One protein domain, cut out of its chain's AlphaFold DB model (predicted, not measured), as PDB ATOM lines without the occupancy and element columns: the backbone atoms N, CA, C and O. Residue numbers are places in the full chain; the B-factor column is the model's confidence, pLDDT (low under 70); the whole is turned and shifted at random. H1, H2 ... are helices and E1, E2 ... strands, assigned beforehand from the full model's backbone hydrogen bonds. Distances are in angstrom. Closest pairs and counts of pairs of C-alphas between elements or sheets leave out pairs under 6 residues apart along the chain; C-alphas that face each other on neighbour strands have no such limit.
ATOM      1  N   ALA A   3     185.112 165.360 211.534       61.28
ATOM      2  CA  ALA A   3     185.481 164.111 210.883       61.28
ATOM      3  C   ALA A   3     185.182 164.171 209.383       61.28
ATOM      4  O   ALA A   3     184.214 164.791 208.942       61.28
ATOM      5  N   TYR A   4     186.008 163.486 208.602       68.31
ATOM      6  CA  TYR A   4     185.841 163.351 207.162       68.31
ATOM      7  C   TYR A   4     185.805 161.872 206.792       68.31
ATOM      8  O   TYR A   4     186.630 161.084 207.266       68.31
ATOM      9  N   TRP A   5     184.843 161.482 205.959       66.69
ATOM     10  CA  TRP A   5     184.795 160.139 205.412       66.69
ATOM     11  C   TRP A   5     185.573 160.093 204.095       66.69
ATOM     12  O   TRP A   5     185.113 160.583 203.074       66.69
ATOM     13  N   SER A   6     186.767 159.502 204.139       57.47
ATOM     14  CA  SER A   6     187.721 159.485 203.021       57.47
ATOM     15  C   SER A   6     187.378 158.566 201.851       57.47
ATOM     16  O   SER A   6     188.128 158.548 200.885       57.47
ATOM     17  N   THR A   7     186.322 157.769 201.967       59.28
ATOM     18  CA  THR A   7     185.910 156.773 200.970       59.28
ATOM     19  C   THR A   7     184.707 157.329 200.217       59.28
ATOM     20  O   THR A   7     183.839 157.925 200.852       59.28
ATOM     21  N   ASP A   8     184.615 157.163 198.903       63.09
ATOM     22  CA  ASP A   8     183.516 157.782 198.157       63.09
ATOM     23  C   ASP A   8     182.157 157.246 198.624       63.09
ATOM     24  O   ASP A   8     182.010 156.067 198.966       63.09
ATOM     25  N   PHE A   9     181.135 158.115 198.648       66.12
ATOM     26  CA  PHE A   9     179.769 157.726 199.019       66.12
ATOM     27  C   PHE A   9     179.316 156.472 198.264       66.12
ATOM     28  O   PHE A   9     178.727 155.577 198.867       66.12
ATOM     29  N   HIS A  10     179.630 156.390 196.970       65.44
ATOM     30  CA  HIS A  10     179.278 155.254 196.125       65.44
ATOM     31  C   HIS A  10     179.920 153.947 196.597       65.44
ATOM     32  O   HIS A  10     179.206 152.966 196.770       65.44
ATOM     33  N   GLU A  11     181.206 153.933 196.939       66.31
ATOM     34  CA  GLU A  11     181.905 152.702 197.341       66.31
ATOM     35  C   GLU A  11     181.308 152.052 198.601       66.31
ATOM     36  O   GLU A  11     181.264 150.824 198.731       66.31
ATOM     37  N   VAL A  12     180.814 152.876 199.528       67.19
ATOM     38  CA  VAL A  12     180.262 152.404 200.806       67.19
ATOM     39  C   VAL A  12     178.749 152.187 200.732       67.19
ATOM     40  O   VAL A  12     178.226 151.247 201.332       67.19
ATOM     41  N   MET A  13     178.029 153.027 199.989       74.69
ATOM     42  CA  MET A  13     176.564 153.005 199.946       74.69
ATOM     43  C   MET A  13     176.001 152.152 198.805       74.69
ATOM     44  O   MET A  13     174.827 151.786 198.863       74.69
ATOM     45  N   GLU A  14     176.801 151.769 197.803       71.75
ATOM     46  CA  GLU A  14     176.405 150.774 196.790       71.75
ATOM     47  C   GLU A  14     176.220 149.378 197.387       71.75
ATOM     48  O   GLU A  14     175.329 148.640 196.969       71.75
ATOM     49  N   GLN A  15     176.988 149.042 198.427       78.12
ATOM     50  CA  GLN A  15     176.840 147.790 199.181       78.12
ATOM     51  C   GLN A  15     175.648 147.817 200.161       78.12
ATOM     52  O   GLN A  15     175.354 146.820 200.827       78.12
ATOM     53  N   GLY A  16     174.941 148.949 200.236       84.19
ATOM     54  CA  GLY A  16     173.732 149.145 201.028       84.19
ATOM     55  C   GLY A  16     173.970 149.775 202.401       84.19
ATOM     56  O   GLY A  16     175.062 149.761 202.971       84.19
ATOM     57  N   GLU A  17     172.896 150.298 202.988       88.00
ATOM     58  CA  GLU A  17     172.936 151.139 204.191       88.00
ATOM     59  C   GLU A  17     173.385 150.372 205.442       88.00
ATOM     60  O   GLU A  17     173.942 150.955 206.370       88.00
ATOM     61  N   LYS A  18     173.182 149.048 205.462       89.06
ATOM     62  CA  LYS A  18     173.682 148.166 206.529       89.06
ATOM     63  C   LYS A  18     175.200 148.034 206.504       89.06
ATOM     64  O   LYS A  18     175.814 148.031 207.567       89.06
ATOM     65  N   HIS A  19     175.785 147.907 205.312       88.56
ATOM     66  CA  HIS A  19     177.234 147.844 205.159       88.56
ATOM     67  C   HIS A  19     177.853 149.174 205.591       88.56
ATOM     68  O   HIS A  19     178.723 149.194 206.457       88.56
ATOM     69  N   ALA A  20     177.302 150.287 205.105       87.75
ATOM     70  CA  ALA A  20     177.733 151.623 205.493       87.75
ATOM     71  C   ALA A  20     177.657 151.876 207.006       87.75
ATOM     72  O   ALA A  20     178.602 152.390 207.604       87.75
ATOM     73  N   ALA A  21     176.566 151.456 207.653       89.88
ATOM     74  CA  ALA A  21     176.431 151.543 209.104       89.88
ATOM     75  C   ALA A  21     177.479 150.692 209.842       89.88
ATOM     76  O   ALA A  21     178.003 151.121 210.868       89.88
ATOM     77  N   ALA A  22     177.813 149.505 209.327       88.50
ATOM     78  CA  ALA A  22     178.854 148.658 209.904       88.50
ATOM     79  C   ALA A  22     180.250 149.287 209.770       88.50
ATOM     80  O   ALA A  22     181.018 149.262 210.730       88.50
ATOM     81  N   GLU A  23     180.565 149.897 208.624       87.31
ATOM     82  CA  GLU A  23     181.807 150.658 208.451       87.31
ATOM     83  C   GLU A  23     181.863 151.865 209.393       87.31
ATOM     84  O   GLU A  23     182.919 152.170 209.950       87.31
ATOM     85  N   LEU A  24     180.732 152.538 209.632       87.25
ATOM     86  CA  LEU A  24     180.676 153.675 210.551       87.25
ATOM     87  C   LEU A  24     180.974 153.251 211.994       87.25
ATOM     88  O   LEU A  24     181.755 153.917 212.673       87.25
ATOM     89  N   THR A  25     180.463 152.093 212.421       87.44
ATOM     90  CA  THR A  25     180.770 151.476 213.727       87.44
ATOM     91  C   THR A  25     182.243 151.130 213.903       87.44
ATOM     92  O   THR A  25     182.742 151.159 215.025       87.44
ATOM     93  N   LYS A  26     182.972 150.833 212.821       87.25
ATOM     94  CA  LYS A  26     184.423 150.612 212.897       87.25
ATOM     95  C   LYS A  26     185.203 151.905 213.131       87.25
ATOM     96  O   LYS A  26     186.297 151.842 213.682       87.25
ATOM     97  N   LYS A  27     184.677 153.054 212.686       83.44
ATOM     98  CA  LYS A  27     185.352 154.357 212.812       83.44
ATOM     99  C   LYS A  27     185.002 155.092 214.098       83.44
ATOM    100  O   LYS A  27     185.882 155.723 214.670       83.44
ATOM    101  N   PHE A  28     183.743 155.029 214.525       85.00
ATOM    102  CA  PHE A  28     183.257 155.754 215.696       85.00
ATOM    103  C   PHE A  28     182.320 154.885 216.527       85.00
ATOM    104  O   PHE A  28     181.374 154.280 216.008       85.00
ATOM    105  N   SER A  29     182.510 154.908 217.842       86.00
ATOM    106  CA  SER A  29     181.448 154.550 218.779       86.00
ATOM    107  C   SER A  29     180.289 155.554 218.689       86.00
ATOM    108  O   SER A  29     180.456 156.692 218.245       86.00
ATOM    109  N   ARG A  30     179.097 155.154 219.151       84.62
ATOM    110  CA  ARG A  30     177.925 156.050 219.175       84.62
ATOM    111  C   ARG A  30     178.190 157.312 220.001       84.62
ATOM    112  O   ARG A  30     177.775 158.395 219.608       84.62
ATOM    113  N   GLU A  31     178.908 157.186 221.114       82.19
ATOM    114  CA  GLU A  31     179.289 158.311 221.973       82.19
ATOM    115  C   GLU A  31     180.199 159.305 221.250       82.19
ATOM    116  O   GLU A  31     179.924 160.504 221.270       82.19
ATOM    117  N   GLU A  32     181.232 158.817 220.562       83.38
ATOM    118  CA  GLU A  32     182.135 159.656 219.766       83.38
ATOM    119  C   GLU A  32     181.400 160.334 218.611       83.38
ATOM    120  O   GLU A  32     181.629 161.514 218.345       83.38
ATOM    121  N   PHE A  33     180.469 159.628 217.961       86.75
ATOM    122  CA  PHE A  33     179.649 160.200 216.896       86.75
ATOM    123  C   PHE A  33     178.837 161.404 217.382       86.75
ATOM    124  O   PHE A  33     178.814 162.435 216.716       86.75
ATOM    125  N   TRP A  34     178.214 161.326 218.561       81.31
ATOM    126  CA  TRP A  34     177.447 162.445 219.124       81.31
ATOM    127  C   TRP A  34     178.303 163.651 219.542       81.31
ATOM    128  O   TRP A  34     177.756 164.734 219.735       81.31
ATOM    129  N   GLN A  35     179.627 163.496 219.646       76.50
ATOM    130  CA  GLN A  35     180.581 164.584 219.916       76.50
ATOM    131  C   GLN A  35     181.115 165.250 218.632       76.50
ATOM    132  O   GLN A  35     181.922 166.193 218.682       76.50
ATOM    133  N   LEU A  36     180.702 164.757 217.460       70.25
ATOM    134  CA  LEU A  36     181.052 165.365 216.186       70.25
ATOM    135  C   LEU A  36     180.258 166.656 215.983       70.25
ATOM    136  O   LEU A  36     179.033 166.696 216.091       70.25
ATOM    137  N   SER A  37     180.995 167.696 215.609       69.94
ATOM    138  CA  SER A  37     180.441 168.968 215.166       69.94
ATOM    139  C   SER A  37     180.000 168.864 213.721       69.94
ATOM    140  O   SER A  37     178.882 169.242 213.392       69.94
ATOM    141  N   TYR A  38     180.836 168.252 212.880       76.50
ATOM    142  CA  TYR A  38     180.468 167.879 211.524       76.50
ATOM    143  C   TYR A  38     181.164 166.597 211.094       76.50
ATOM    144  O   TYR A  38     182.305 166.314 211.476       76.50
ATOM    145  N   PHE A  39     180.458 165.869 210.246       83.19
ATOM    146  CA  PHE A  39     180.909 164.684 209.566       83.19
ATOM    147  C   PHE A  39     180.550 164.794 208.086       83.19
ATOM    148  O   PHE A  39     179.374 164.878 207.729       83.19
ATOM    149  N   PHE A  40     181.574 164.861 207.239       85.12
ATOM    150  CA  PHE A  40     181.422 165.162 205.818       85.12
ATOM    151  C   PHE A  40     181.549 163.907 204.953       85.12
ATOM    152  O   PHE A  40     182.465 163.103 205.151       85.12
ATOM    153  N   PHE A  41     180.669 163.800 203.959       85.81
ATOM    154  CA  PHE A  41     180.665 162.781 202.914       85.81
ATOM    155  C   PHE A  41     180.749 163.444 201.543       85.81
ATOM    156  O   PHE A  41     179.890 164.263 201.210       85.81
ATOM    157  N   LEU A  42     181.742 163.058 200.740       84.75
ATOM    158  CA  LEU A  42     181.764 163.407 199.322       84.75
ATOM    159  C   LEU A  42     180.849 162.477 198.539       84.75
ATOM    160  O   LEU A  42     180.860 161.258 198.726       84.75
ATOM    161  N   ILE A  43     180.054 163.074 197.663       83.69
ATOM    162  CA  ILE A  43     179.087 162.387 196.820       83.69
ATOM    163  C   ILE A  43     179.477 162.677 195.386       83.69
ATOM    164  O   ILE A  43     179.295 163.791 194.905       83.69
ATOM    165  N   GLN A  44     180.032 161.670 194.723       81.44
ATOM    166  CA  GLN A  44     180.416 161.762 193.326       81.44
ATOM    167  C   GLN A  44     179.401 161.025 192.461       81.44
ATOM    168  O   GLN A  44     179.315 159.806 192.520       81.44
ATOM    169  N   THR A  45     178.648 161.747 191.644       75.44
ATOM    170  CA  THR A  45     177.693 161.165 190.693       75.44
ATOM    171  C   THR A  45     178.251 161.190 189.274       75.44
ATOM    172  O   THR A  45     178.910 162.153 188.895       75.44
ATOM    173  N   GLY A  46     177.926 160.181 188.462       67.62
ATOM    174  CA  GLY A  46     178.442 160.043 187.094       67.62
ATOM    175  C   GLY A  46     179.706 159.179 187.028       67.62
ATOM    176  O   GLY A  46     180.383 158.975 188.032       67.62
ATOM    177  N   SER A  47     179.996 158.620 185.853       59.16
ATOM    178  CA  SER A  47     181.198 157.818 185.615       59.16
ATOM    179  C   SER A  47     181.744 158.092 184.219       59.16
ATOM    180  O   SER A  47     180.980 158.152 183.251       59.16
ATOM    181  N   GLU A  48     183.072 158.196 184.110       49.94
ATOM    182  CA  GLU A  48     183.757 158.365 182.820       49.94
ATOM    183  C   GLU A  48     183.411 157.224 181.849       49.94
ATOM    184  O   GLU A  48     183.215 157.458 180.664       49.94
ATOM    185  N   GLU A  49     183.200 156.005 182.359       49.59
ATOM    186  CA  GLU A  49     182.783 154.837 181.566       49.59
ATOM    187  C   GLU A  49     181.390 154.963 180.916       49.59
ATOM    188  O   GLU A  49     181.025 154.137 180.079       49.59
ATOM    189  N   ARG A  50     180.578 155.952 181.317       49.41
ATOM    190  CA  ARG A  50     179.207 156.173 180.817       49.41
ATOM    191  C   ARG A  50     179.026 157.537 180.145       49.41
ATOM    192  O   ARG A  50     177.884 157.962 179.988       49.41
ATOM    193  N   ASP A  51     180.116 158.225 179.794       49.34
ATOM    194  CA  ASP A  51     180.108 159.595 179.247       49.34
ATOM    195  C   ASP A  51     179.336 160.609 180.122       49.34
ATOM    196  O   ASP A  51     178.847 161.639 179.653       49.34
ATOM    197  N   LEU A  52     179.222 160.329 181.424       58.41
ATOM    198  CA  LEU A  52     178.650 161.234 182.413       58.41
ATOM    199  C   LEU A  52     179.810 161.846 183.192       58.41
ATOM    200  O   LEU A  52     180.372 161.195 184.073       58.41
ATOM    201  N   PHE A  53     180.173 163.084 182.844       58.41
ATOM    202  CA  PHE A  53     181.204 163.843 183.552       58.41
ATOM    203  C   PHE A  53     180.903 163.847 185.054       58.41
ATOM    204  O   PHE A  53     179.800 164.207 185.469       58.41
ATOM    205  N   GLY A  54     181.875 163.395 185.850       74.94
ATOM    206  CA  GLY A  54     181.726 163.270 187.295       74.94
ATOM    207  C   GLY A  54     181.342 164.607 187.926       74.94
ATOM    208  O   GLY A  54     182.016 165.616 187.723       74.94
ATOM    209  N   HIS A  55     180.260 164.611 188.693       81.69
ATOM    210  CA  HIS A  55     179.804 165.749 189.477       81.69
ATOM    211  C   HIS A  55     180.019 165.464 190.961       81.69
ATOM    212  O   HIS A  55     179.755 164.351 191.415       81.69
ATOM    213  N   VAL A  56     180.485 166.460 191.712       84.38
ATOM    214  CA  VAL A  56     180.780 166.330 193.140       84.38
ATOM    215  C   VAL A  56     179.863 167.233 193.954       84.38
ATOM    216  O   VAL A  56     179.786 168.437 193.725       84.38
ATOM    217  N   ALA A  57     179.218 166.626 194.941       85.50
ATOM    218  CA  ALA A  57     178.424 167.266 195.974       85.50
ATOM    219  C   ALA A  57     178.935 166.845 197.361       85.50
ATOM    220  O   ALA A  57     179.728 165.905 197.501       85.50
ATOM    221  N   VAL A  58     178.450 167.507 198.412       86.00
ATOM    222  CA  VAL A  58     178.786 167.158 199.798       86.00
ATOM    223  C   VAL A  58     177.541 166.999 200.650       86.00
ATOM    224  O   VAL A  58     176.625 167.818 200.613       86.00
ATOM    225  N   CYS A  59     177.537 165.944 201.463       87.19
ATOM    226  CA  CYS A  59     176.620 165.809 202.583       87.19
ATOM    227  C   CYS A  59     177.371 166.077 203.889       87.19
ATOM    228  O   CYS A  59     178.348 165.397 204.210       87.19
ATOM    229  N   ALA A  60     176.924 167.076 204.641       85.88
ATOM    230  CA  ALA A  60     177.442 167.424 205.953       85.88
ATOM    231  C   ALA A  60     176.422 167.032 207.025       85.88
ATOM    232  O   ALA A  60     175.310 167.556 207.084       85.88
ATOM    233  N   ILE A  61     176.809 166.114 207.905       86.69
ATOM    234  CA  ILE A  61     175.993 165.672 209.035       86.69
ATOM    235  C   ILE A  61     176.565 166.309 210.296       86.69
ATOM    236  O   ILE A  61     177.739 166.125 210.595       86.69
ATOM    237  N   SER A  62     175.749 167.036 211.056       81.00
ATOM    238  CA  SER A  62     176.115 167.546 212.380       81.00
ATOM    239  C   SER A  62     175.320 166.799 213.447       81.00
ATOM    240  O   SER A  62     174.138 167.096 213.644       81.00
ATOM    241  N   PRO A  63     175.924 165.814 214.133       79.62
ATOM    242  CA  PRO A  63     175.274 165.125 215.242       79.62
ATOM    243  C   PRO A  63     174.944 166.057 216.406       79.62
ATOM    244  O   PRO A  63     173.819 166.012 216.907       79.62
ATOM    245  N   GLU A  64     175.867 166.946 216.791       74.25
ATOM    246  CA  GLU A  64     175.642 167.891 217.894       74.25
ATOM    247  C   GLU A  64     174.460 168.840 217.614       74.25
ATOM    248  O   GLU A  64     173.630 169.072 218.495       74.25
ATOM    249  N   ALA A  65     174.330 169.336 216.376       69.38
ATOM    250  CA  ALA A  65     173.248 170.237 215.976       69.38
ATOM    251  C   ALA A  65     172.002 169.500 215.455       69.38
ATOM    252  O   ALA A  65     170.967 170.130 215.216       69.38
ATOM    253  N   LYS A  66     172.089 168.174 215.284       77.06
ATOM    254  CA  LYS A  66     171.078 167.321 214.645       77.06
ATOM    255  C   LYS A  66     170.662 167.851 213.272       77.06
ATOM    256  O   LYS A  66     169.474 168.008 212.982       77.06
ATOM    257  N   THR A  67     171.627 168.147 212.412       80.94
ATOM    258  CA  THR A  67     171.355 168.616 211.047       80.94
ATOM    259  C   THR A  67     171.969 167.705 209.998       80.94
ATOM    260  O   THR A  67     173.026 167.114 210.209       80.94
ATOM    261  N   ILE A  68     171.295 167.606 208.858       87.38
ATOM    262  CA  ILE A  68     171.817 167.010 207.631       87.38
ATOM    263  C   ILE A  68     171.724 168.076 206.551       87.38
ATOM    264  O   ILE A  68     170.668 168.683 206.353       87.38
ATOM    265  N   ASP A  69     172.839 168.310 205.886       85.56
ATOM    266  CA  ASP A  69     172.993 169.307 204.845       85.56
ATOM    267  C   ASP A  69     173.462 168.622 203.578       85.56
ATOM    268  O   ASP A  69     174.536 168.030 203.584       85.56
ATOM    269  N   TYR A  70     172.679 168.693 202.512       86.38
ATOM    270  CA  TYR A  70     173.126 168.264 201.193       86.38
ATOM    271  C   TYR A  70     173.313 169.494 200.309       86.38
ATOM    272  O   TYR A  70     172.371 170.260 200.088       86.38
ATOM    273  N   LEU A  71     174.544 169.683 199.838       84.38
ATOM    274  CA  LEU A  71     174.970 170.843 199.067       84.38
ATOM    275  C   LEU A  71     175.510 170.383 197.718       84.38
ATOM    276  O   LEU A  71     176.472 169.614 197.651       84.38
ATOM    277  N   CYS A  72     174.898 170.890 196.657       84.50
ATOM    278  CA  CYS A  72     175.236 170.578 195.280       84.50
ATOM    279  C   CYS A  72     175.147 171.833 194.406       84.50
ATOM    280  O   CYS A  72     174.100 172.474 194.312       84.50
ATOM    281  N   SER A  73     176.229 172.182 193.717       82.38
ATOM    282  CA  SER A  73     176.237 173.355 192.842       82.38
ATOM    283  C   SER A  73     175.444 173.175 191.541       82.38
ATOM    284  O   SER A  73     175.255 174.146 190.824       82.38
ATOM    285  N   ALA A  74     174.962 171.972 191.221       81.00
ATOM    286  CA  ALA A  74     174.225 171.668 189.989       81.00
ATOM    287  C   ALA A  74     172.693 171.586 190.176       81.00
ATOM    288  O   ALA A  74     172.022 170.895 189.415       81.00
ATOM    289  N   ASP A  75     172.145 172.261 191.193       78.00
ATOM    290  CA  ASP A  75     170.706 172.254 191.526       78.00
ATOM    291  C   ASP A  75     170.147 170.853 191.852       78.00
ATOM    292  O   ASP A  75     168.959 170.565 191.711       78.00
ATOM    293  N   ASP A  76     171.018 169.951 192.306       83.81
ATOM    294  CA  ASP A  76     170.607 168.663 192.847       83.81
ATOM    295  C   ASP A  76     170.138 168.836 194.297       83.81
ATOM    296  O   ASP A  76     170.806 169.459 195.128       83.81
ATOM    297  N   ASP A  77     168.998 168.241 194.631       79.38
ATOM    298  CA  ASP A  77     168.479 168.188 195.997       79.38
ATOM    299  C   ASP A  77     168.851 166.889 196.730       79.38
ATOM    300  O   ASP A  77     168.634 166.777 197.939       79.38
ATOM    301  N   GLY A  78     169.436 165.917 196.025       80.38
ATOM    302  CA  GLY A  78     169.901 164.649 196.569       80.38
ATOM    303  C   GLY A  78     168.777 163.703 196.992       80.38
ATOM    304  O   GLY A  78     169.068 162.687 197.627       80.38
ATOM    305  N   LEU A  79     167.516 164.006 196.665       81.12
ATOM    306  CA  LEU A  79     166.334 163.232 197.060       81.12
ATOM    307  C   LEU A  79     165.981 162.173 196.012       81.12
ATOM    308  O   LEU A  79     166.174 162.383 194.817       81.12
ATOM    309  N   ILE A  80     165.362 161.062 196.425       71.62
ATOM    310  CA  ILE A  80     164.946 159.973 195.507       71.62
ATOM    311  C   ILE A  80     163.948 160.448 194.440       71.62
ATOM    312  O   ILE A  80     163.923 159.931 193.324       71.62
ATOM    313  N   ARG A  81     163.098 161.424 194.771       66.12
ATOM    314  CA  ARG A  81     162.141 162.006 193.813       66.12
ATOM    315  C   ARG A  81     162.772 163.057 192.896       66.12
ATOM    316  O   ARG A  81     162.131 163.456 191.924       66.12
ATOM    317  N   GLY A  82     163.997 163.478 193.201       61.47
ATOM    318  CA  GLY A  82     164.843 164.276 192.331       61.47
ATOM    319  C   GLY A  82     165.497 163.419 191.243       61.47
ATOM    320  O   GLY A  82     165.547 162.187 191.311       61.47
ATOM    321  N   ARG A  83     166.001 164.079 190.198       61.66
ATOM    322  CA  ARG A  83     166.759 163.418 189.119       61.66
ATOM    323  C   ARG A  83     168.257 163.286 189.412       61.66
ATOM    324  O   ARG A  83     168.970 162.775 188.556       61.66
ATOM    325  N   GLY A  84     168.719 163.754 190.568       69.00
ATOM    326  CA  GLY A  84     170.138 163.783 190.900       69.00
ATOM    327  C   GLY A  84     170.610 162.600 191.748       69.00
ATOM    328  O   GLY A  84     170.336 161.453 191.407       69.00
ATOM    329  N   ALA A  85     171.352 162.849 192.824       75.06
ATOM    330  CA  ALA A  85     172.185 161.868 193.519       75.06
ATOM    331  C   ALA A  85     171.412 160.835 194.349       75.06
ATOM    332  O   ALA A  85     171.960 159.779 194.670       75.06
ATOM    333  N   GLN A  86     170.159 161.129 194.722       81.25
ATOM    334  CA  GLN A  86     169.268 160.211 195.458       81.25
ATOM    335  C   GLN A  86     169.937 159.568 196.693       81.25
ATOM    336  O   GLN A  86     169.844 158.361 196.946       81.25
ATOM    337  N   CYS A  87     170.685 160.372 197.446       83.62
ATOM    338  CA  CYS A  87     171.578 159.933 198.514       83.62
ATOM    339  C   CYS A  87     171.025 160.209 199.920       83.62
ATOM    340  O   CYS A  87     171.347 159.476 200.859       83.62
ATOM    341  N   VAL A  88     170.176 161.230 200.072       87.25
ATOM    342  CA  VAL A  88     169.702 161.732 201.371       87.25
ATOM    343  C   VAL A  88     168.967 160.644 202.147       87.25
ATOM    344  O   VAL A  88     169.278 160.383 203.310       87.25
ATOM    345  N   GLU A  89     168.034 159.941 201.512       86.06
ATOM    346  CA  GLU A  89     167.283 158.852 202.136       86.06
ATOM    347  C   GLU A  89     168.188 157.702 202.580       86.06
ATOM    348  O   GLU A  89     167.968 157.126 203.650       86.06
ATOM    349  N   LYS A  90     169.241 157.400 201.813       87.44
ATOM    350  CA  LYS A  90     170.190 156.352 202.188       87.44
ATOM    351  C   LYS A  90     170.969 156.741 203.445       87.44
ATOM    352  O   LYS A  90     171.149 155.902 204.325       87.44
ATOM    353  N   PHE A  91     171.357 158.011 203.602       89.38
ATOM    354  CA  PHE A  91     171.960 158.490 204.854       89.38
ATOM    355  C   PHE A  91     171.007 158.349 206.042       89.38
ATOM    356  O   PHE A  91     171.422 157.905 207.111       89.38
ATOM    357  N   LEU A  92     169.722 158.671 205.869       87.94
ATOM    358  CA  LEU A  92     168.724 158.512 206.935       87.94
ATOM    359  C   LEU A  92     168.570 157.049 207.361       87.94
ATOM    360  O   LEU A  92     168.508 156.754 208.558       87.94
ATOM    361  N   ALA A  93     168.527 156.130 206.398       86.56
ATOM    362  CA  ALA A  93     168.482 154.697 206.667       86.56
ATOM    363  C   ALA A  93     169.773 154.207 207.344       86.56
ATOM    364  O   ALA A  93     169.697 153.514 208.360       86.56
ATOM    365  N   MET A  94     170.944 154.631 206.864       90.69
ATOM    366  CA  MET A  94     172.242 154.314 207.471       90.69
ATOM    367  C   MET A  94     172.311 154.784 208.930       90.69
ATOM    368  O   MET A  94     172.621 153.984 209.810       90.69
ATOM    369  N   LEU A  95     171.973 156.046 209.218       90.31
ATOM    370  CA  LEU A  95     171.971 156.597 210.581       90.31
ATOM    371  C   LEU A  95     171.001 155.854 211.503       90.31
ATOM    372  O   LEU A  95     171.302 155.637 212.676       90.31
ATOM    373  N   THR A  96     169.851 155.439 210.968       86.75
ATOM    374  CA  THR A  96     168.872 154.629 211.702       86.75
ATOM    375  C   THR A  96     169.463 153.284 212.123       86.75
ATOM    376  O   THR A  96     169.264 152.859 213.257       86.75
ATOM    377  N   ILE A  97     170.205 152.624 211.230       88.31
ATOM    378  CA  ILE A  97     170.849 151.336 211.512       88.31
ATOM    379  C   ILE A  97     172.019 151.522 212.485       88.31
ATOM    380  O   ILE A  97     172.118 150.783 213.459       88.31
ATOM    381  N   TYR A  98     172.874 152.516 212.237       89.94
ATOM    382  CA  TYR A  98     174.092 152.771 213.008       89.94
ATOM    383  C   TYR A  98     173.809 153.158 214.465       89.94
ATOM    384  O   TYR A  98     174.363 152.570 215.392       89.94
ATOM    385  N   LEU A  99     172.920 154.131 214.686       85.38
ATOM    386  CA  LEU A  99     172.575 154.573 216.041       85.38
ATOM    387  C   LEU A  99     171.664 153.567 216.758       85.38
ATOM    388  O   LEU A  99     171.647 153.514 217.993       85.38
ATOM    389  N   GLY A 100     170.975 152.736 215.971       76.75
ATOM    390  CA  GLY A 100     170.251 151.558 216.417       76.75
ATOM    391  C   GLY A 100     169.123 151.857 217.399       76.75
ATOM    392  O   GLY A 100     168.691 152.995 217.595       76.75
ATOM    393  N   ASP A 101     168.643 150.786 218.029       67.75
ATOM    394  CA  ASP A 101     167.600 150.827 219.052       67.75
ATOM    395  C   ASP A 101     168.085 150.295 220.415       67.75
ATOM    396  O   ASP A 101     167.296 150.084 221.335       67.75
ATOM    397  N   GLU A 102     169.381 150.100 220.606       67.31
ATOM    398  CA  GLU A 102     169.910 149.661 221.899       67.31
ATOM    399  C   GLU A 102     170.137 150.853 222.840       67.31
ATOM    400  O   GLU A 102     170.444 151.952 222.362       67.31
ATOM    401  N   PRO A 103     169.995 150.678 224.168       57.31
ATOM    402  CA  PRO A 103     170.369 151.702 225.140       57.31
ATOM    403  C   PRO A 103     171.806 152.224 224.929       57.31
ATOM    404  O   PRO A 103     172.658 151.470 224.451       57.31
ATOM    405  N   PRO A 104     172.091 153.494 225.273       60.03
ATOM    406  CA  PRO A 104     171.156 154.457 225.858       60.03
ATOM    407  C   PRO A 104     170.199 155.042 224.809       60.03
ATOM    408  O   PRO A 104     170.591 155.412 223.699       60.03
ATOM    409  N   LEU A 105     168.913 155.158 225.159       62.16
ATOM    410  CA  LEU A 105     167.875 155.582 224.205       62.16
ATOM    411  C   LEU A 105     168.038 157.031 223.733       62.16
ATOM    412  O   LEU A 105     167.516 157.415 222.682       62.16
ATOM    413  N   SER A 106     168.759 157.831 224.515       63.31
ATOM    414  CA  SER A 106     169.124 159.214 224.212       63.31
ATOM    415  C   SER A 106     169.992 159.347 222.960       63.31
ATOM    416  O   SER A 106     169.930 160.385 222.305       63.31
ATOM    417  N   GLN A 107     170.739 158.297 222.600       68.50
ATOM    418  CA  GLN A 107     171.668 158.279 221.469       68.50
ATOM    419  C   GLN A 107     171.055 157.742 220.169       68.50
ATOM    420  O   GLN A 107     171.760 157.594 219.172       68.50
ATOM    421  N   ARG A 108     169.753 157.443 220.146       76.56
ATOM    422  CA  ARG A 108     169.083 156.935 218.942       76.56
ATOM    423  C   ARG A 108     168.883 158.020 217.888       76.56
ATOM    424  O   ARG A 108     168.649 159.189 218.202       76.56
ATOM    425  N   PHE A 109     168.842 157.605 216.624       80.00
ATOM    426  CA  PHE A 109     168.412 158.482 215.541       80.00
ATOM    427  C   PHE A 109     166.894 158.692 215.579       80.00
ATOM    428  O   PHE A 109     166.114 157.739 215.524       80.00
ATOM    429  N   LYS A 110     166.460 159.953 215.645       72.56
ATOM    430  CA  LYS A 110     165.044 160.338 215.604       72.56
ATOM    431  C   LYS A 110     164.834 161.415 214.548       72.56
ATOM    432  O   LYS A 110     165.077 162.580 214.842       72.56
ATOM    433  N   PRO A 111     164.315 161.075 213.358       71.50
ATOM    434  CA  PRO A 111     164.167 162.031 212.260       71.50
ATOM    435  C   PRO A 111     163.408 163.320 212.629       71.50
ATOM    436  O   PRO A 111     163.678 164.371 212.068       71.50
ATOM    437  N   CYS A 112     162.478 163.272 213.593       65.12
ATOM    438  CA  CYS A 112     161.753 164.454 214.088       65.12
ATOM    439  C   CYS A 112     162.632 165.540 214.701       65.12
ATOM    440  O   CYS A 112     162.272 166.718 214.645       65.12
ATOM    441  N   ASP A 113     163.706 165.119 215.362       67.50
ATOM    442  CA  ASP A 113     164.589 166.002 216.118       67.50
ATOM    443  C   ASP A 113     165.666 166.599 215.222       67.50
ATOM    444  O   ASP A 113     166.403 167.485 215.647       67.50
ATOM    445  N   TRP A 114     165.767 166.069 214.006       78.88
ATOM    446  CA  TRP A 114     166.762 166.440 213.036       78.88
ATOM    447  C   TRP A 114     166.162 167.366 211.988       78.88
ATOM    448  O   TRP A 114     164.979 167.288 211.625       78.88
ATOM    449  N   LYS A 115     166.999 168.271 211.499       80.94
ATOM    450  CA  LYS A 115     166.643 169.196 210.432       80.94
ATOM    451  C   LYS A 115     167.416 168.851 209.168       80.94
ATOM    452  O   LYS A 115     168.561 168.420 209.239       80.94
ATOM    453  N   LEU A 116     166.775 169.058 208.030       81.38
ATOM    454  CA  LEU A 116     167.333 168.821 206.709       81.38
ATOM    455  C   LEU A 116     167.334 170.122 205.919       81.38
ATOM    456  O   LEU A 116     166.376 170.903 205.983       81.38
ATOM    457  N   ARG A 117     168.409 170.322 205.168       82.94
ATOM    458  CA  ARG A 117     168.532 171.357 204.152       82.94
ATOM    459  C   ARG A 117     169.064 170.707 202.873       82.94
ATOM    460  O   ARG A 117     170.043 169.969 202.914       82.94
ATOM    461  N   THR A 118     168.364 170.950 201.770       81.00
ATOM    462  CA  THR A 118     168.708 170.513 200.409       81.00
ATOM    463  C   THR A 118     168.363 171.639 199.425       81.00
ATOM    464  O   THR A 118     167.590 172.538 199.781       81.00
ATOM    465  N   GLY A 119     168.938 171.624 198.214       68.31
ATOM    466  CA  GLY A 119     168.561 172.533 197.116       68.31
ATOM    467  C   GLY A 119     168.795 174.027 197.391       68.31
ATOM    468  O   GLY A 119     168.081 174.874 196.862       68.31
ATOM    469  N   ARG A 120     169.727 174.370 198.292       64.50
ATOM    470  CA  ARG A 120     170.053 175.766 198.666       64.50
ATOM    471  C   ARG A 120     171.548 176.073 198.680       64.50
ATOM    472  O   ARG A 120     171.998 176.981 199.376       64.50
ATOM    473  N   SER A 121     172.313 175.302 197.927       65.25
ATOM    474  CA  SER A 121     173.663 175.659 197.503       65.25
ATOM    475  C   SER A 121     173.596 176.742 196.434       65.25
ATOM    476  O   SER A 121     172.608 176.862 195.710       65.25
ATOM    477  N   GLU A 122     174.653 177.537 196.329       72.38
ATOM    478  CA  GLU A 122     174.799 178.386 195.154       72.38
ATOM    479  C   GLU A 122     175.041 177.527 193.931       72.38
ATOM    480  O   GLU A 122     175.781 176.540 193.973       72.38
ATOM    481  N   LEU A 123     174.375 177.925 192.857       76.62
ATOM    482  CA  LEU A 123     174.444 177.228 191.597       76.62
ATOM    483  C   LEU A 123     175.700 177.673 190.857       76.62
ATOM    484  O   LEU A 123     175.980 178.869 190.760       76.62
ATOM    485  N   GLN A 124     176.453 176.698 190.362       78.25
ATOM    486  CA  GLN A 124     177.523 176.969 189.415       78.25
ATOM    487  C   GLN A 124     176.924 177.363 188.064       78.25
ATOM    488  O   GLN A 124     175.804 176.969 187.737       78.25
ATOM    489  N   ASP A 125     177.698 178.093 187.269       77.38
ATOM    490  CA  ASP A 125     177.305 178.404 185.900       77.38
ATOM    491  C   ASP A 125     177.280 177.120 185.048       77.38
ATOM    492  O   ASP A 125     178.133 176.232 185.186       77.38
ATOM    493  N   ASP A 126     176.282 177.013 184.169       71.44
ATOM    494  CA  ASP A 126     176.096 175.845 183.308       71.44
ATOM    495  C   ASP A 126     177.347 175.584 182.452       71.44
ATOM    496  O   ASP A 126     177.804 176.445 181.701       71.44
ATOM    497  N   GLY A 127     177.878 174.360 182.530       69.12
ATOM    498  CA  GLY A 127     179.047 173.929 181.758       69.12
ATOM    499  C   GLY A 127     180.406 174.200 182.410       69.12
ATOM    500  O   GLY A 127     181.417 173.735 181.881       69.12
ATOM    501  N   GLU A 128     180.456 174.871 183.565       78.38
ATOM    502  CA  GLU A 128     181.711 175.095 184.290       78.38
ATOM    503  C   GLU A 128     182.092 173.897 185.189       78.38
ATOM    504  O   GLU A 128     181.265 173.388 185.958       78.38
ATOM    505  N   PRO A 129     183.357 173.430 185.161       80.69
ATOM    506  CA  PRO A 129     183.810 172.272 185.932       80.69
ATOM    507  C   PRO A 129     184.236 172.651 187.367       80.69
ATOM    508  O   PRO A 129     185.320 172.279 187.815       80.69
ATOM    509  N   ASP A 130     183.409 173.413 188.091       79.31
ATOM    510  CA  ASP A 130     183.751 173.978 189.413       79.31
ATOM    511  C   ASP A 130     183.107 173.272 190.617       79.31
ATOM    512  O   ASP A 130     183.371 173.652 191.759       79.31
ATOM    513  N   CYS A 131     182.327 172.206 190.413       80.12
ATOM    514  CA  CYS A 131     181.605 171.512 191.493       80.12
ATOM    515  C   CYS A 131     182.489 171.090 192.688       80.12
ATOM    516  O   CYS A 131     182.083 171.201 193.849       80.12
ATOM    517  N   GLY A 132     183.746 170.704 192.436       78.06
ATOM    518  CA  GLY A 132     184.719 170.405 193.491       78.06
ATOM    519  C   GLY A 132     185.157 171.634 194.301       78.06
ATOM    520  O   GLY A 132     185.368 171.539 195.508       78.06
ATOM    521  N   VAL A 133     185.252 172.811 193.675       77.31
ATOM    522  CA  VAL A 133     185.599 174.070 194.358       77.31
ATOM    523  C   VAL A 133     184.411 174.585 195.171       77.31
ATOM    524  O   VAL A 133     184.599 175.001 196.317       77.31
ATOM    525  N   TYR A 134     183.191 174.482 194.634       75.88
ATOM    526  CA  TYR A 134     181.948 174.760 195.368       75.88
ATOM    527  C   TYR A 134     181.800 173.855 196.596       75.88
ATOM    528  O   TYR A 134     181.439 174.318 197.670       75.88
ATOM    529  N   THR A 135     182.180 172.582 196.494       73.88
ATOM    530  CA  THR A 135     182.173 171.662 197.644       73.88
ATOM    531  C   THR A 135     183.123 172.106 198.770       73.88
ATOM    532  O   THR A 135     182.842 171.904 199.952       73.88
ATOM    533  N   LEU A 136     184.243 172.749 198.428       69.69
ATOM    534  CA  LEU A 136     185.241 173.234 199.389       69.69
ATOM    535  C   LEU A 136     184.952 174.645 199.917       69.69
ATOM    536  O   LEU A 136     185.668 175.127 200.802       69.69
ATOM    537  N   SER A 137     183.949 175.341 199.380       62.88
ATOM    538  CA  SER A 137     183.668 176.729 199.730       62.88
ATOM    539  C   SER A 137     182.182 177.001 199.930       62.88
ATOM    540  O   SER A 137     181.369 176.814 199.043       62.88
ATOM    541  N   TYR A 138     181.833 177.509 201.111       51.31
ATOM    542  CA  TYR A 138     180.523 178.110 201.341       51.31
ATOM    543  C   TYR A 138     180.537 179.563 200.832       51.31
ATOM    544  O   TYR A 138     181.405 180.339 201.252       51.31
ATOM    545  N   GLY A 139     179.580 179.941 199.979       48.72
ATOM    546  CA  GLY A 139     179.297 181.334 199.612       48.72
ATOM    547  C   GLY A 139     179.629 181.727 198.164       48.72
ATOM    548  O   GLY A 139     180.540 181.164 197.555       48.72
ATOM    549  N   ALA A 140     178.867 182.707 197.656       49.62
ATOM    550  CA  ALA A 140     178.669 182.960 196.229       49.62
ATOM    551  C   ALA A 140     179.964 183.383 195.574       49.62
ATOM    552  O   ALA A 140     180.528 184.414 195.934       49.62
ATOM    553  N   SER A 183     179.411 184.869 207.851       32.72
ATOM    554  CA  SER A 183     178.121 184.464 208.397       32.72
ATOM    555  C   SER A 183     177.373 183.867 207.205       32.72
ATOM    556  O   SER A 183     177.314 184.547 206.171       32.72
ATOM    557  N   PRO A 184     176.886 182.611 207.275       36.94
ATOM    558  CA  PRO A 184     175.929 182.162 206.278       36.94
ATOM    559  C   PRO A 184     174.930 183.316 206.184       36.94
ATOM    560  O   PRO A 184     174.511 183.769 207.257       36.94
ATOM    561  N   PRO A 185     174.646 183.882 204.992       40.34
ATOM    562  CA  PRO A 185     173.682 184.969 204.896       40.34
ATOM    563  C   PRO A 185     172.473 184.576 205.743       40.34
ATOM    564  O   PRO A 185     172.163 183.387 205.779       40.34
ATOM    565  N   ASP A 186     171.823 185.491 206.463       36.50
ATOM    566  CA  ASP A 186     170.756 185.110 207.410       36.50
ATOM    567  C   ASP A 186     169.705 184.163 206.767       36.50
ATOM    568  O   ASP A 186     169.147 183.281 207.419       36.50
ATOM    569  N   SER A 187     169.554 184.233 205.436       38.88
ATOM    570  CA  SER A 187     168.801 183.290 204.600       38.88
ATOM    571  C   SER A 187     169.230 181.808 204.672       38.88
ATOM    572  O   SER A 187     168.377 180.933 204.527       38.88
ATOM    573  N   LEU A 188     170.505 181.478 204.901       42.09
ATOM    574  CA  LEU A 188     171.030 180.114 205.046       42.09
ATOM    575  C   LEU A 188     170.776 179.527 206.447       42.09
ATOM    576  O   LEU A 188     170.527 178.323 206.543       42.09
ATOM    577  N   ILE A 189     170.794 180.333 207.516       43.62
ATOM    578  CA  ILE A 189     170.557 179.867 208.901       43.62
ATOM    579  C   ILE A 189     169.078 179.478 209.105       43.62
ATOM    580  O   ILE A 189     168.783 178.481 209.769       43.62
ATOM    581  N   ASP A 190     168.158 180.177 208.434       48.56
ATOM    582  CA  ASP A 190     166.705 179.950 208.521       48.56
ATOM    583  C   ASP A 190     166.166 178.843 207.591       48.56
ATOM    584  O   ASP A 190     164.969 178.545 207.581       48.56
ATOM    585  N   SER A 191     167.030 178.200 206.800       59.19
ATOM    586  CA  SER A 191     166.618 177.283 205.720       59.19
ATOM    587  C   SER A 191     166.354 175.836 206.150       59.19
ATOM    588  O   SER A 191     165.908 175.019 205.346       59.19
ATOM    589  N   PHE A 192     166.648 175.490 207.399       61.56
ATOM    590  CA  PHE A 192     166.500 174.127 207.890       61.56
ATOM    591  C   PHE A 192     165.037 173.777 208.172       61.56
ATOM    592  O   PHE A 192     164.398 174.347 209.061       61.56
ATOM    593  N   VAL A 193     164.527 172.761 207.479       64.38
ATOM    594  CA  VAL A 193     163.168 172.242 207.680       64.38
ATOM    595  C   VAL A 193     163.240 170.931 208.456       64.38
ATOM    596  O   VAL A 193     164.187 170.157 208.332       64.38
ATOM    597  N   ARG A 194     162.237 170.651 209.294       66.56
ATOM    598  CA  ARG A 194     162.139 169.339 209.951       66.56
ATOM    599  C   ARG A 194     162.008 168.250 208.889       66.56
ATOM    600  O   ARG A 194     161.140 168.361 208.027       66.56
ATOM    601  N   ILE A 195     162.780 167.173 209.021       69.38
ATOM    602  CA  ILE A 195     162.803 166.056 208.061       69.38
ATOM    603  C   ILE A 195     161.395 165.518 207.769       69.38
ATOM    604  O   ILE A 195     161.033 165.312 206.617       69.38
ATOM    605  N   LEU A 196     160.557 165.355 208.801       63.00
ATOM    606  CA  LEU A 196     159.181 164.868 208.629       63.00
ATOM    607  C   LEU A 196     158.274 165.780 207.795       63.00
ATOM    608  O   LEU A 196     157.244 165.325 207.308       63.00
ATOM    609  N   HIS A 197     158.598 167.065 207.701       58.12
ATOM    610  CA  HIS A 197     157.796 168.041 206.973       58.12
ATOM    611  C   HIS A 197     158.364 168.328 205.585       58.12
ATOM    612  O   HIS A 197     157.783 169.150 204.884       58.12
ATOM    613  N   PHE A 198     159.476 167.693 205.198       62.97
ATOM    614  CA  PHE A 198     160.124 167.956 203.922       62.97
ATOM    615  C   PHE A 198     159.316 167.326 202.770       62.97
ATOM    616  O   PHE A 198     159.259 166.094 202.665       62.97
ATOM    617  N   PRO A 199     158.677 168.129 201.897       56.06
ATOM    618  CA  PRO A 199     157.932 167.604 200.759       56.06
ATOM    619  C   PRO A 199     158.909 166.983 199.757       56.06
ATOM    620  O   PRO A 199     159.817 167.656 199.291       56.06
ATOM    621  N   GLY A 200     158.740 165.701 199.433       60.31
ATOM    622  CA  GLY A 200     159.618 164.978 198.498       60.31
ATOM    623  C   GLY A 200     160.383 163.820 199.136       60.31
ATOM    624  O   GLY A 200     160.723 162.868 198.441       60.31
ATOM    625  N   LEU A 201     160.540 163.837 200.461       68.25
ATOM    626  CA  LEU A 201     161.239 162.789 201.193       68.25
ATOM    627  C   LEU A 201     160.339 161.566 201.428       68.25
ATOM    628  O   LEU A 201     159.221 161.686 201.939       68.25
ATOM    629  N   MET A 202     160.827 160.364 201.118       67.88
ATOM    630  CA  MET A 202     160.034 159.129 201.230       67.88
ATOM    631  C   MET A 202     160.207 158.398 202.566       67.88
ATOM    632  O   MET A 202     160.358 157.181 202.610       67.88
ATOM    633  N   ILE A 203     160.113 159.121 203.686       66.00
ATOM    634  CA  ILE A 203     160.325 158.572 205.042       66.00
ATOM    635  C   ILE A 203     159.549 157.274 205.302       66.00
ATOM    636  O   ILE A 203     160.061 156.371 205.963       66.00
ATOM    637  N   ASN A 204     158.323 157.167 204.781       59.62
ATOM    638  CA  ASN A 204     157.476 155.984 204.937       59.62
ATOM    639  C   ASN A 204     158.023 154.713 204.281       59.62
ATOM    640  O   ASN A 204     157.688 153.615 204.725       59.62
ATOM    641  N   GLU A 205     158.849 154.865 203.260       64.75
ATOM    642  CA  GLU A 205     159.434 153.772 202.489       64.75
ATOM    643  C   GLU A 205     160.879 153.521 202.933       64.75
ATOM    644  O   GLU A 205     161.298 152.374 203.036       64.75
ATOM    645  N   THR A 206     161.600 154.583 203.307       64.50
ATOM    646  CA  THR A 206     162.984 154.528 203.795       64.50
ATOM    647  C   THR A 206     163.103 153.940 205.202       64.50
ATOM    648  O   THR A 206     164.034 153.190 205.488       64.50
ATOM    649  N   LEU A 207     162.187 154.284 206.115       67.50
ATOM    650  CA  LEU A 207     162.295 153.903 207.525       67.50
ATOM    651  C   LEU A 207     161.333 152.776 207.892       67.50
ATOM    652  O   LEU A 207     160.158 152.750 207.501       67.50
ATOM    653  N   THR A 208     161.799 151.872 208.755       65.75
ATOM    654  CA  THR A 208     160.947 150.811 209.299       65.75
ATOM    655  C   THR A 208     159.744 151.416 210.025       65.75
ATOM    656  O   THR A 208     159.804 152.494 210.628       65.75
ATOM    657  N   ALA A 209     158.604 150.719 209.986       58.16
ATOM    658  CA  ALA A 209     157.386 151.187 210.647       58.16
ATOM    659  C   ALA A 209     157.594 151.423 212.155       58.16
ATOM    660  O   ALA A 209     156.909 152.233 212.768       58.16
ATOM    661  N   GLU A 210     158.519 150.698 212.775       58.31
ATOM    662  CA  GLU A 210     158.900 150.844 214.177       58.31
ATOM    663  C   GLU A 210     159.561 152.201 214.466       58.31
ATOM    664  O   GLU A 210     159.095 152.926 215.346       58.31
ATOM    665  N   VAL A 211     160.544 152.606 213.661       59.28
ATOM    666  CA  VAL A 211     161.244 153.899 213.781       59.28
ATOM    667  C   VAL A 211     160.290 155.069 213.517       59.28
ATOM    668  O   VAL A 211     160.263 156.053 214.262       59.28
ATOM    669  N   ARG A 212     159.407 154.930 212.521       55.81
ATOM    670  CA  ARG A 212     158.380 155.936 212.196       55.81
ATOM    671  C   ARG A 212     157.359 156.140 213.307       55.81
ATOM    672  O   ARG A 212     156.968 157.264 213.603       55.81
ATOM    673  N   ARG A 213     156.917 155.059 213.953       51.09
ATOM    674  CA  ARG A 213     155.907 155.117 215.026       51.09
ATOM    675  C   ARG A 213     156.455 155.689 216.336       51.09
ATOM    676  O   ARG A 213     155.672 156.168 217.154       51.09
ATOM    677  N   ARG A 214     157.777 155.674 216.521       52.25
ATOM    678  CA  ARG A 214     158.506 156.196 217.694       52.25
ATOM    679  C   ARG A 214     158.828 157.686 217.626       52.25
ATOM    680  O   ARG A 214     159.540 158.190 218.485       52.25
ATOM    681  N   SER A 215     158.304 158.377 216.622       44.91
ATOM    682  CA  SER A 215     158.542 159.789 216.340       44.91
ATOM    683  C   SER A 215     157.354 160.660 216.794       44.91
ATOM    684  O   SER A 215     156.539 161.058 215.961       44.91
TER     685      SER A 215
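What this domain is: This is residues 3 to 140 and 183 to 215 of the 326 residues of an uncharacterized protein of Botryotinia narcissicola (UniProt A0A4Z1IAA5). A twisted sheet of five strands, E1 to E5, has helices H2 and H4 to one side, meeting at a steep tilt, and the short helix H5 over its other face. H7 packs on H4, H6 lies apart, and long loops join the later parts. The printed part has 171 residues with eight named helices and five named strands, in the order E1 H1 H2 H3 E2 E3 E4 H4 E5 H5 H6 H7 H8, and under half of the residues are in named elements. The sheet, E1 E2 E3 E4 E5, is mixed, and so is the class, helices and strands; the whole is compact, with a radius of gyration of the C-alphas of 15.8 A and spans of 49 by 39 by 29 A.

How they stand to each other: Edge strand E1, residues 3 to 5, is parallel to E2, residues 38 to 45; N 3 and O 38 are within hydrogen-bond range at 3.0 A. With H1, residues 9 to 13, H2, residues 17 to 27, and H3, residues 30 to 34, between them, they form a strand-helix-strand unit, two parallel neighbour strands joined through helices. H1 only grazes the sheet, with residues 9 to 10, and touches H2, closest at the C-alphas of Val 12 and Ala 20, 5.4 A. E2, E3, residues 55 to 62, and E4, residues 67 to 71, form a meander of two hairpins, each strand the antiparallel neighbour of the one before; N 41 and O 59, and N 60 and O 69, are each 2.8 A apart. E4, H4, residues 88 to 99, and edge strand E5, residues 115 to 117, form a second such unit, its crossover right-handed; N 117 and O 68 are 3.0 A apart. H4 only grazes the sheet, with residues 88 to 92. It touches H2 at a steep tilt of 54 degrees, the same way, closest at the C-alphas of Glu 17 and Met 94, 4.6 A. H3 is close to H4 but not clearly touching, closest at the C-alphas of Arg 30 and Leu 99, 6.4 A. H5, residues 131 to 136, is on the sheet at a height of 7.1 A, only just over E3 with 3 of its 6 C-alphas, and runs along the strands. H6, residues 186 to 189, is apart from the other named elements. H7, residues 203 to 206, touches H4 at residues 89 to 93 alone, closest at the C-alphas of Ala 93 and Thr 206, 6.2 A. H8, residues 209 to 213, is close to H7 but not clearly touching, closest at the C-alphas of Asn 204 and Arg 212, 7.3 A. In H1, H2, H3, H4, H5 and H8 every O i to N i+4 pair is within hydrogen-bond range; H6 and H7 are too short for one.

Where its parts are: E1 begins at C-alpha 3, (185.481, 164.111, 210.883). H2 is 15.5 A long, E2 22.1 A, E3 23.3 A and H4 16.6 A, from C-alpha 88 at (169.702, 161.732, 201.371). H8 ends at C-alpha 213, (155.907, 155.117, 215.026).

The domain as a whole: The two farthest C-alphas, of Pro 103 and Gly 127, are 49.5 A apart. Residues 141 to 182 are not printed; C-alphas 140 and 183 are 12.3 A apart across the cut. The links E4 to H4, H4 to E5, E5 to H5 and H6 to H7 are long. The mean pLDDT of the printed part is 72.1, and 75 residues are under 70, among them residues 3 to 12 and 183 to 215.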